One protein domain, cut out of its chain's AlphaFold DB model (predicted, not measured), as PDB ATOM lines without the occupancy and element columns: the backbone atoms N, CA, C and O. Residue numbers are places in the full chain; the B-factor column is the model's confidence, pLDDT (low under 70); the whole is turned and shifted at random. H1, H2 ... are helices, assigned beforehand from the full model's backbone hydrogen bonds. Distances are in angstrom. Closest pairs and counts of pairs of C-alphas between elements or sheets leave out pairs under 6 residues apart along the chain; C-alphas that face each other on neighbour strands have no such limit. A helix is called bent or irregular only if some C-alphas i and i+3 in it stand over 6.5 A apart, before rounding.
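This is residues 303 to 378 of the 458 residues of an uncharacterized protein of Glutamicibacter soli (UniProt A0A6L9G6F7). The longest helix, H3, crosses H1 nearly at a right angle, while H1 and H5 stand side by side and run the same way. H4 follows H3 and packs on H5, short H2 sits near the later end of H1, and the loop residues 358 to 363 stick out before H5. The printed part has 76 residues with five named helices, H1 to H5 in that order along the chain, and no named strand; the class is all helix. It is compact, with a radius of gyration of the C-alphas of 12.3 A, and spans 33 by 29 by 18 A.

H3 takes residues 338 to 351 and measures 18.2 A from first to last C-alpha. It is irregular: C-alphas 344 and 347 are 7.6 A apart, and its line is a rough one. H1, residues 314 to 325, measures 16.9 A and begins at C-alpha 314 at (180.873, 177.704, 127.529). H5, residues 365 to 376, measures 16.3 A and ends at C-alpha 376 at (165.159, 173.092, 110.432). The two short helices are H2, residues 329 to 332, and H4, residues 353 to 356.

H3 touches H1, about perpendicular at 87 degrees; the closest C-alphas are those of Arg 317 and Leu 349, 7.4 A apart, and H1 touches H3 with residues 317 to 321 alone. H1 also touches H5, at a shallow tilt of 19 degrees, the same way, with the C-alphas of Val 325 and Ala 374 closest at 5.4 A. H3 and H5 are apart, but only just, at 8.1 A. H3 and H4 meet only through their link. H4 touches H5, which meets it with residues 367 to 371 alone; the closest C-alphas are those of Leu 353 and Met 367, 6.3 A apart. H2 is close to H1 but not clearly touching, with the C-alphas of Leu 323 and Leu 329 closest at 4.8 A. H2 is apart from H4 and from H5. In H1 and H5 every O i to N i+4 pair is within hydrogen-bond range, in H3 7 of 10 are, and H2 and H4 are too short for such a pair.

The two C-alphas farthest apart are those of Lys 334 and Lys 360, 35.5 A. The printed part, residues 303 to 378, has no cut. The links H1 to H2, H2 to H3 and H3 to H4 are tight, and the link H4 to H5, with 8 residues, is short. Within that link, residues 358 to 363 stand free. The mean pLDDT of the printed part is 89.6, and residues 358 to 364 are under 70.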
ATOM      1  N   CYS A 303     183.485 186.096 126.161       96.19
ATOM      2  CA  CYS A 303     184.445 185.344 126.955       96.19
ATOM      3  C   CYS A 303     184.391 185.686 128.448       96.19
ATOM      4  O   CYS A 303     184.274 186.844 128.834       96.19
ATOM      5  N   LEU A 304     184.545 184.662 129.293       88.94
ATOM      6  CA  LEU A 304     184.670 184.818 130.749       88.94
ATOM      7  C   LEU A 304     186.113 184.723 131.246       88.94
ATOM      8  O   LEU A 304     186.401 185.162 132.353       88.94
ATOM      9  N   VAL A 305     186.999 184.106 130.459       94.94
ATOM     10  CA  VAL A 305     188.350 183.700 130.889       94.94
ATOM     11  C   VAL A 305     189.462 184.422 130.133       94.94
ATOM     12  O   VAL A 305     190.637 184.176 130.389       94.94
ATOM     13  N   GLY A 306     189.112 185.300 129.199       95.81
ATOM     14  CA  GLY A 306     190.050 186.053 128.378       95.81
ATOM     15  C   GLY A 306     189.512 187.441 128.058       95.81
ATOM     16  O   GLY A 306     188.323 187.719 128.231       95.81
ATOM     17  N   ILE A 307     190.414 188.307 127.597       97.06
ATOM     18  CA  ILE A 307     190.066 189.624 127.048       97.06
ATOM     19  C   ILE A 307     189.365 189.443 125.693       97.06
ATOM     20  O   ILE A 307     188.332 190.059 125.423       97.06
ATOM     21  N   ASP A 308     189.884 188.523 124.880       97.00
ATOM     22  CA  ASP A 308     189.287 188.097 123.621       97.00
ATOM     23  C   ASP A 308     188.519 186.783 123.758       97.00
ATOM     24  O   ASP A 308     188.631 186.046 124.748       97.00
ATOM     25  N   ASN A 309     187.699 186.491 122.748       97.88
ATOM     26  CA  ASN A 309     186.958 185.242 122.696       97.88
ATOM     27  C   ASN A 309     187.905 184.067 122.491       97.88
ATOM     28  O   ASN A 309     188.525 183.923 121.446       97.88
ATOM     29  N   CYS A 310     187.959 183.172 123.474       96.00
ATOM     30  CA  CYS A 310     188.837 182.009 123.403       96.00
ATOM     31  C   CYS A 310     188.306 180.884 122.500       96.00
ATOM     32  O   CYS A 310     188.966 179.858 122.379       96.00
ATOM     33  N   GLY A 311     187.071 180.989 121.991       95.69
ATOM     34  CA  GLY A 311     186.380 179.928 121.234       95.69
ATOM     35  C   GLY A 311     185.989 178.689 122.060       95.69
ATOM     36  O   GLY A 311     185.153 177.892 121.643       95.69
ATOM     37  N   LYS A 312     186.537 178.545 123.273       93.69
ATOM     38  CA  LYS A 312     186.559 177.282 124.027       93.69
ATOM     39  C   LYS A 312     185.681 177.276 125.280       93.69
ATOM     40  O   LYS A 312     185.209 176.207 125.663       93.69
ATOM     41  N   CYS A 313     185.443 178.427 125.913       93.88
ATOM     42  CA  CYS A 313     184.595 178.511 127.107       93.88
ATOM     43  C   CYS A 313     183.123 178.251 126.761       93.88
ATOM     44  O   CYS A 313     182.737 178.287 125.588       93.88
ATOM     45  N   ASP A 314     182.280 178.024 127.770       90.38
ATOM     46  CA  ASP A 314     180.873 177.704 127.529       90.38
ATOM     47  C   ASP A 314     180.148 178.779 126.705       90.38
ATOM     48  O   ASP A 314     179.465 178.477 125.723       90.38
ATOM     49  N   LYS A 315     180.348 180.051 127.069       92.31
ATOM     50  CA  LYS A 315     179.726 181.182 126.371       92.31
ATOM     51  C   LYS A 315     180.204 181.295 124.920       92.31
ATOM     52  O   LYS A 315     179.366 181.471 124.041       92.31
ATOM     53  N   CYS A 316     181.509 181.146 124.664       96.56
ATOM     54  CA  CYS A 316     182.069 181.197 123.308       96.56
ATOM     55  C   CYS A 316     181.524 180.068 122.430       96.56
ATOM     56  O   CYS A 316     181.073 180.328 121.322       96.56
ATOM     57  N   ARG A 317     181.508 178.830 122.938       94.06
ATOM     58  CA  ARG A 317     181.031 177.655 122.194       94.06
ATOM     59  C   ARG A 317     179.572 177.792 121.780       94.06
ATOM     60  O   ARG A 317     179.244 177.561 120.620       94.06
ATOM     61  N   LYS A 318     178.705 178.181 122.723       93.31
ATOM     62  CA  LYS A 318     177.280 178.423 122.456       93.31
ATOM     63  C   LYS A 318     177.101 179.494 121.388       93.31
ATOM     64  O   LYS A 318     176.368 179.270 120.436       93.31
ATOM     65  N   THR A 319     177.809 180.616 121.515       96.88
ATOM     66  CA  THR A 319     177.752 181.697 120.528       96.88
ATOM     67  C   THR A 319     178.223 181.229 119.150       96.88
ATOM     68  O   THR A 319     177.476 181.406 118.198       96.88
ATOM     69  N   LEU A 320     179.377 180.565 119.033       97.75
ATOM     70  CA  LEU A 320     179.883 180.050 117.753       97.75
ATOM     71  C   LEU A 320     178.902 179.084 117.076       97.75
ATOM     72  O   LEU A 320     178.591 179.271 115.906       97.75
ATOM     73  N   MET A 321     178.356 178.106 117.811       96.69
ATOM     74  CA  MET A 321     177.346 177.193 117.258       96.69
ATOM     75  C   MET A 321     176.095 177.939 116.786       96.69
ATOM     76  O   MET A 321     175.586 177.632 115.714       96.69
ATOM     77  N   THR A 322     175.605 178.917 117.556       97.62
ATOM     78  CA  THR A 322     174.450 179.726 117.148       97.62
ATOM     79  C   THR A 322     174.747 180.525 115.877       97.62
ATOM     80  O   THR A 322     173.933 180.522 114.962       97.62
ATOM     81  N   LEU A 323     175.909 181.177 115.785       98.31
ATOM     82  CA  LEU A 323     176.316 181.931 114.592       98.31
ATOM     83  C   LEU A 323     176.444 181.036 113.348       98.31
ATOM     84  O   LEU A 323     176.072 181.458 112.251       98.31
ATOM     85  N   ASP A 324     176.941 179.809 113.524       97.88
ATOM     86  CA  ASP A 324     177.128 178.821 112.456       97.88
ATOM     87  C   ASP A 324     175.786 178.323 111.904       97.88
ATOM     88  O   ASP A 324     175.527 178.435 110.707       97.88
ATOM     89  N   VAL A 325     174.862 177.892 112.774       97.62
ATOM     90  CA  VAL A 325     173.532 177.438 112.316       97.62
ATOM     91  C   VAL A 325     172.689 178.566 111.725       97.62
ATOM     92  O   VAL A 325     171.806 178.293 110.921       97.62
ATOM     93  N   LEU A 326     172.957 179.821 112.102       97.94
ATOM     94  CA  LEU A 326     172.330 181.002 111.506       97.94
ATOM     95  C   LEU A 326     172.948 181.405 110.158       97.94
ATOM     96  O   LEU A 326     172.439 182.324 109.519       97.94
ATOM     97  N   GLY A 327     174.037 180.760 109.723       97.50
ATOM     98  CA  GLY A 327     174.692 181.042 108.444       97.50
ATOM     99  C   GLY A 327     175.395 182.402 108.388       97.50
ATOM    100  O   GLY A 327     175.571 182.962 107.310       97.50
ATOM    101  N   VAL A 328     175.772 182.964 109.539       97.88
ATOM    102  CA  VAL A 328     176.383 184.307 109.649       97.88
ATOM    103  C   VAL A 328     177.765 184.285 110.297       97.88
ATOM    104  O   VAL A 328     178.319 185.344 110.586       97.88
ATOM    105  N   LEU A 329     178.327 183.095 110.512       97.38
ATOM    106  CA  LEU A 329     179.607 182.879 111.183       97.38
ATOM    107  C   LEU A 329     180.735 183.754 110.619       97.38
ATOM    108  O   LEU A 329     181.446 184.395 111.390       97.38
ATOM    109  N   ASP A 330     180.846 183.849 109.291       97.94
ATOM    110  CA  ASP A 330     181.932 184.573 108.615       97.94
ATOM    111  C   ASP A 330     181.933 186.083 108.903       97.94
ATOM    112  O   ASP A 330     182.984 186.719 108.847       97.94
ATOM    113  N   LYS A 331     180.789 186.665 109.297       98.38
ATOM    114  CA  LYS A 331     180.720 188.079 109.701       98.38
ATOM    115  C   LYS A 331     181.526 188.363 110.969       98.38
ATOM    116  O   LYS A 331     181.925 189.495 111.187       98.38
ATOM    117  N   TYR A 332     181.785 187.347 111.792       98.38
ATOM    118  CA  TYR A 332     182.431 187.485 113.096       98.38
ATOM    119  C   TYR A 332     183.905 187.056 113.097       98.38
ATOM    120  O   TYR A 332     184.469 186.799 114.161       98.38
ATOM    121  N   ALA A 333     184.554 187.013 111.928       97.62
ATOM    122  CA  ALA A 333     185.957 186.607 111.782       97.62
ATOM    123  C   ALA A 333     186.961 187.488 112.552       97.62
ATOM    124  O   ALA A 333     188.063 187.046 112.854       97.62
ATOM    125  N   LYS A 334     186.591 188.729 112.897       96.81
ATOM    126  CA  LYS A 334     187.406 189.599 113.764       96.81
ATOM    127  C   LYS A 334     187.156 189.377 115.255       96.81
ATOM    128  O   LYS A 334     187.997 189.726 116.076       96.81
ATOM    129  N   SER A 335     186.009 188.797 115.602       97.19
ATOM    130  CA  SER A 335     185.629 188.504 116.985       97.19
ATOM    131  C   SER A 335     186.081 187.110 117.433       97.19
ATOM    132  O   SER A 335     186.206 186.874 118.634       97.19
ATOM    133  N   PHE A 336     186.307 186.175 116.506       97.75
ATOM    134  CA  PHE A 336     186.667 184.787 116.795       97.75
ATOM    135  C   PHE A 336     187.679 184.237 115.788       97.75
ATOM    136  O   PHE A 336     187.624 184.564 114.606       97.75
ATOM    137  N   ASP A 337     188.517 183.305 116.243       96.94
ATOM    138  CA  ASP A 337     189.278 182.423 115.357       96.94
ATOM    139  C   ASP A 337     188.335 181.371 114.744       96.94
ATOM    140  O   ASP A 337     187.972 180.371 115.374       96.94
ATOM    141  N   LEU A 338     187.864 181.647 113.525       97.25
ATOM    142  CA  LEU A 338     186.919 180.779 112.824       97.25
ATOM    143  C   LEU A 338     187.583 179.540 112.224       97.25
ATOM    144  O   LEU A 338     186.897 178.534 112.044       97.25
ATOM    145  N   GLU A 339     188.881 179.595 111.928       96.69
ATOM    146  CA  GLU A 339     189.610 178.456 111.369       96.69
ATOM    147  C   GLU A 339     189.788 177.373 112.433       96.69
ATOM    148  O   GLU A 339     189.386 176.226 112.211       96.69
ATOM    149  N   GLU A 340     190.252 177.747 113.633       95.94
ATOM    150  CA  GLU A 340     190.311 176.839 114.788       95.94
ATOM    151  C   GLU A 340     188.934 176.206 115.050       95.94
ATOM    152  O   GLU A 340     188.813 174.985 115.198       95.94
ATOM    153  N   TYR A 341     187.868 177.013 115.035       96.94
ATOM    154  CA  TYR A 341     186.512 176.506 115.235       96.94
ATOM    155  C   TYR A 341     186.096 175.496 114.155       96.94
ATOM    156  O   TYR A 341     185.681 174.382 114.487       96.94
ATOM    157  N   LYS A 342     186.191 175.867 112.870       96.00
ATOM    158  CA  LYS A 342     185.700 175.059 111.739       96.00
ATOM    159  C   LYS A 342     186.450 173.735 111.610       96.00
ATOM    160  O   LYS A 342     185.810 172.726 111.299       96.00
ATOM    161  N   VAL A 343     187.764 173.745 111.849       94.44
ATOM    162  CA  VAL A 343     188.646 172.584 111.676       94.44
ATOM    163  C   VAL A 343     188.645 171.682 112.911       94.44
ATOM    164  O   VAL A 343     188.498 170.468 112.776       94.44
ATOM    165  N   ASN A 344     188.774 172.242 114.118       92.12
ATOM    166  CA  ASN A 344     189.099 171.447 115.308       92.12
ATOM    167  C   ASN A 344     187.921 171.206 116.263       92.12
ATOM    168  O   ASN A 344     187.897 170.172 116.951       92.12
ATOM    169  N   ASP A 345     186.954 172.128 116.317       93.00
ATOM    170  CA  ASP A 345     185.933 172.155 117.371       93.00
ATOM    171  C   ASP A 345     184.506 171.883 116.880       93.00
ATOM    172  O   ASP A 345     183.743 171.214 117.585       93.00
ATOM    173  N   ARG A 346     184.129 172.372 115.695       95.06
ATOM    174  CA  ARG A 346     182.742 172.401 115.203       95.06
ATOM    175  C   ARG A 346     182.044 171.050 115.310       95.06
ATOM    176  O   ARG A 346     181.009 170.942 115.964       95.06
ATOM    177  N   GLU A 347     182.628 170.005 114.733       92.69
ATOM    178  CA  GLU A 347     182.031 168.665 114.738       92.69
ATOM    179  C   GLU A 347     181.796 168.150 116.168       92.69
ATOM    180  O   GLU A 347     180.690 167.739 116.532       92.69
ATOM    181  N   LYS A 348     182.819 168.258 117.027       90.62
ATOM    182  CA  LYS A 348     182.762 167.832 118.434       90.62
ATOM    183  C   LYS A 348     181.683 168.591 119.201       90.62
ATOM    184  O   LYS A 348     181.007 168.016 120.056       90.62
ATOM    185  N   LEU A 349     181.522 169.881 118.916       90.75
ATOM    186  CA  LEU A 349     180.525 170.732 119.554       90.75
ATOM    187  C   LEU A 349     179.102 170.323 119.180       90.75
ATOM    188  O   LEU A 349     178.294 170.116 120.090       90.75
ATOM    189  N   PHE A 350     178.818 170.105 117.896       92.12
ATOM    190  CA  PHE A 350     177.502 169.638 117.457       92.12
ATOM    191  C   PHE A 350     177.184 168.227 117.970       92.12
ATOM    192  O   PHE A 350     176.081 167.996 118.467       92.12
ATOM    193  N   ILE A 351     178.158 167.308 117.995       88.50
ATOM    194  CA  ILE A 351     177.991 165.990 118.637       88.50
ATOM    195  C   ILE A 351     177.656 166.144 120.130       88.50
ATOM    196  O   ILE A 351     176.839 165.399 120.681       88.50
ATOM    197  N   SER A 352     178.249 167.136 120.803       85.88
ATOM    198  CA  SER A 352     178.013 167.385 122.227       85.88
ATOM    199  C   SER A 352     176.596 167.871 122.558       85.88
ATOM    200  O   SER A 352     176.233 167.857 123.738       85.88
ATOM    201  N   LEU A 353     175.783 168.267 121.567       87.31
ATOM    202  CA  LEU A 353     174.379 168.636 121.778       87.31
ATOM    203  C   LEU A 353     173.564 167.433 122.273       87.31
ATOM    204  O   LEU A 353     172.751 167.561 123.188       87.31
ATOM    205  N   TYR A 354     173.816 166.235 121.740       84.75
ATOM    206  CA  TYR A 354     172.958 165.070 121.973       84.75
ATOM    207  C   TYR A 354     172.894 164.591 123.427       84.75
ATOM    208  O   TYR A 354     171.784 164.382 123.931       84.75
ATOM    209  N   PRO A 355     174.021 164.440 124.152       78.12
ATOM    210  CA  PRO A 355     173.970 164.081 125.565       78.12
ATOM    211  C   PRO A 355     173.340 165.183 126.426       78.12
ATOM    212  O   PRO A 355     172.726 164.882 127.449       78.12
ATOM    213  N   GLN A 356     173.470 166.452 126.024       72.44
ATOM    214  CA  GLN A 356     172.977 167.593 126.799       72.44
ATOM    215  C   GLN A 356     171.449 167.680 126.797       72.44
ATOM    216  O   GLN A 356     170.867 168.011 127.824       72.44
ATOM    217  N   LEU A 357     170.785 167.260 125.717       71.50
ATOM    218  CA  LEU A 357     169.316 167.195 125.647       71.50
ATOM    219  C   LEU A 357     168.697 166.197 126.634       71.50
ATOM    220  O   LEU A 357     167.511 166.296 126.940       71.50
ATOM    221  N   LYS A 358     169.481 165.218 127.106       66.94
ATOM    222  CA  LYS A 358     169.038 164.224 128.095       66.94
ATOM    223  C   LYS A 358     169.131 164.748 129.531       66.94
ATOM    224  O   LYS A 358     168.534 164.149 130.425       66.94
ATOM    225  N   ARG A 359     169.873 165.836 129.775       64.56
ATOM    226  CA  ARG A 359     169.993 166.446 131.106       64.56
ATOM    227  C   ARG A 359     168.736 167.270 131.399       64.56
ATOM    228  O   ARG A 359     168.328 168.093 130.586       64.56
ATOM    229  N   LYS A 360     168.121 167.050 132.563       49.28
ATOM    230  CA  LYS A 360     167.059 167.926 133.082       49.28
ATOM    231  C   LYS A 360     167.705 169.203 133.649       49.28
ATOM    232  O   LYS A 360     168.673 169.085 134.396       49.28
ATOM    233  N   GLY A 361     167.187 170.387 133.307       49.69
ATOM    234  CA  GLY A 361     167.604 171.681 133.879       49.69
ATOM    235  C   GLY A 361     168.090 172.747 132.878       49.69
ATOM    236  O   GLY A 361     168.160 172.514 131.672       49.69
ATOM    237  N   VAL A 362     168.457 173.912 133.430       47.56
ATOM    238  CA  VAL A 362     168.734 175.228 132.793       47.56
ATOM    239  C   VAL A 362     169.826 175.222 131.713       47.56
ATOM    240  O   VAL A 362     169.900 176.112 130.876       47.56
ATOM    241  N   TYR A 363     170.679 174.201 131.666       49.25
ATOM    242  CA  TYR A 363     171.744 174.112 130.660       49.25
ATOM    243  C   TYR A 363     171.245 173.614 129.281       49.25
ATOM    244  O   TYR A 363     172.025 173.492 128.337       49.25
ATOM    245  N   GLY A 364     169.950 173.294 129.176       60.50
ATOM    246  CA  GLY A 364     169.311 172.684 128.011       60.50
ATOM    247  C   GLY A 364     168.607 173.608 127.003       60.50
ATOM    248  O   GLY A 364     168.639 173.234 125.829       60.50
ATOM    249  N   PRO A 365     167.976 174.746 127.374       72.81
ATOM    250  CA  PRO A 365     167.177 175.545 126.436       72.81
ATOM    251  C   PRO A 365     167.989 176.076 125.250       72.81
ATOM    252  O   PRO A 365     167.696 175.704 124.118       72.81
ATOM    253  N   ASP A 366     169.093 176.791 125.500       81.44
ATOM    254  CA  ASP A 366     169.947 177.344 124.435       81.44
ATOM    255  C   ASP A 366     170.428 176.266 123.449       81.44
ATOM    256  O   ASP A 366     170.392 176.429 122.233       81.44
ATOM    257  N   MET A 367     170.880 175.127 123.981       86.12
ATOM    258  CA  MET A 367     171.413 174.017 123.183       86.12
ATOM    259  C   MET A 367     170.309 173.310 122.388       86.12
ATOM    260  O   MET A 367     170.550 172.809 121.289       86.12
ATOM    261  N   ARG A 368     169.089 173.268 122.935       87.81
ATOM    262  CA  ARG A 368     167.910 172.742 122.248       87.81
ATOM    263  C   ARG A 368     167.490 173.658 121.106       87.81
ATOM    264  O   ARG A 368     167.194 173.136 120.036       87.81
ATOM    265  N   ASP A 369     167.518 174.972 121.301       91.25
ATOM    266  CA  ASP A 369     167.206 175.949 120.253       91.25
ATOM    267  C   ASP A 369     168.202 175.853 119.094       91.25
ATOM    268  O   ASP A 369     167.789 175.746 117.940       91.25
ATOM    269  N   ILE A 370     169.504 175.756 119.400       93.75
ATOM    270  CA  ILE A 370     170.560 175.536 118.397       93.75
ATOM    271  C   ILE A 370     170.291 174.263 117.589       93.75
ATOM    272  O   ILE A 370     170.293 174.311 116.360       93.75
ATOM    273  N   LEU A 371     170.037 173.124 118.250       92.25
ATOM    274  CA  LEU A 371     169.747 171.877 117.537       92.25
ATOM    275  C   LEU A 371     168.469 171.991 116.702       92.25
ATOM    276  O   LEU A 371     168.431 171.522 115.566       92.25
ATOM    277  N   ASN A 372     167.415 172.579 117.264       91.69
ATOM    278  CA  ASN A 372     166.142 172.709 116.574       91.69
ATOM    279  C   ASN A 372     166.284 173.533 115.299       91.69
ATOM    280  O   ASN A 372     165.740 173.139 114.266       91.69
ATOM    281  N   HIS A 373     167.041 174.628 115.362       94.44
ATOM    282  CA  HIS A 373     167.336 175.438 114.194       94.44
ATOM    283  C   HIS A 373     168.229 174.691 113.199       94.44
ATOM    284  O   HIS A 373     167.907 174.659 112.016       94.44
ATOM    285  N   ALA A 374     169.281 174.009 113.667       94.75
ATOM    286  CA  ALA A 374     170.157 173.202 112.816       94.75
ATOM    287  C   ALA A 374     169.381 172.141 112.015       94.75
ATOM    288  O   ALA A 374     169.630 171.946 110.830       94.75
ATOM    289  N   LEU A 375     168.413 171.473 112.650       93.25
ATOM    290  CA  LEU A 375     167.540 170.498 111.994       93.25
ATOM    291  C   LEU A 375     166.589 171.152 110.986       93.25
ATOM    292  O   LEU A 375     166.339 170.571 109.932       93.25
ATOM    293  N   LEU A 376     166.068 172.342 111.301       92.75
ATOM    294  CA  LEU A 376     165.159 173.092 110.432       92.75
ATOM    295  C   LEU A 376     165.837 173.516 109.122       92.75
ATOM    296  O   LEU A 376     165.218 173.417 108.067       92.75
ATOM    297  N   VAL A 377     167.091 173.967 109.191       93.75
ATOM    298  CA  VAL A 377     167.858 174.448 108.025       93.75
ATOM    299  C   VAL A 377     168.667 173.346 107.327       93.75
ATOM    300  O   VAL A 377     169.493 173.645 106.473       93.75
ATOM    301  N   ASP A 378     168.453 172.080 107.705       92.31
ATOM    302  CA  ASP A 378     169.249 170.917 107.282       92.31
ATOM    303  C   ASP A 378     170.769 171.167 107.332       92.31
ATOM    304  O   ASP A 378     171.504 170.932 106.371       92.31
TER     305      ASP A 378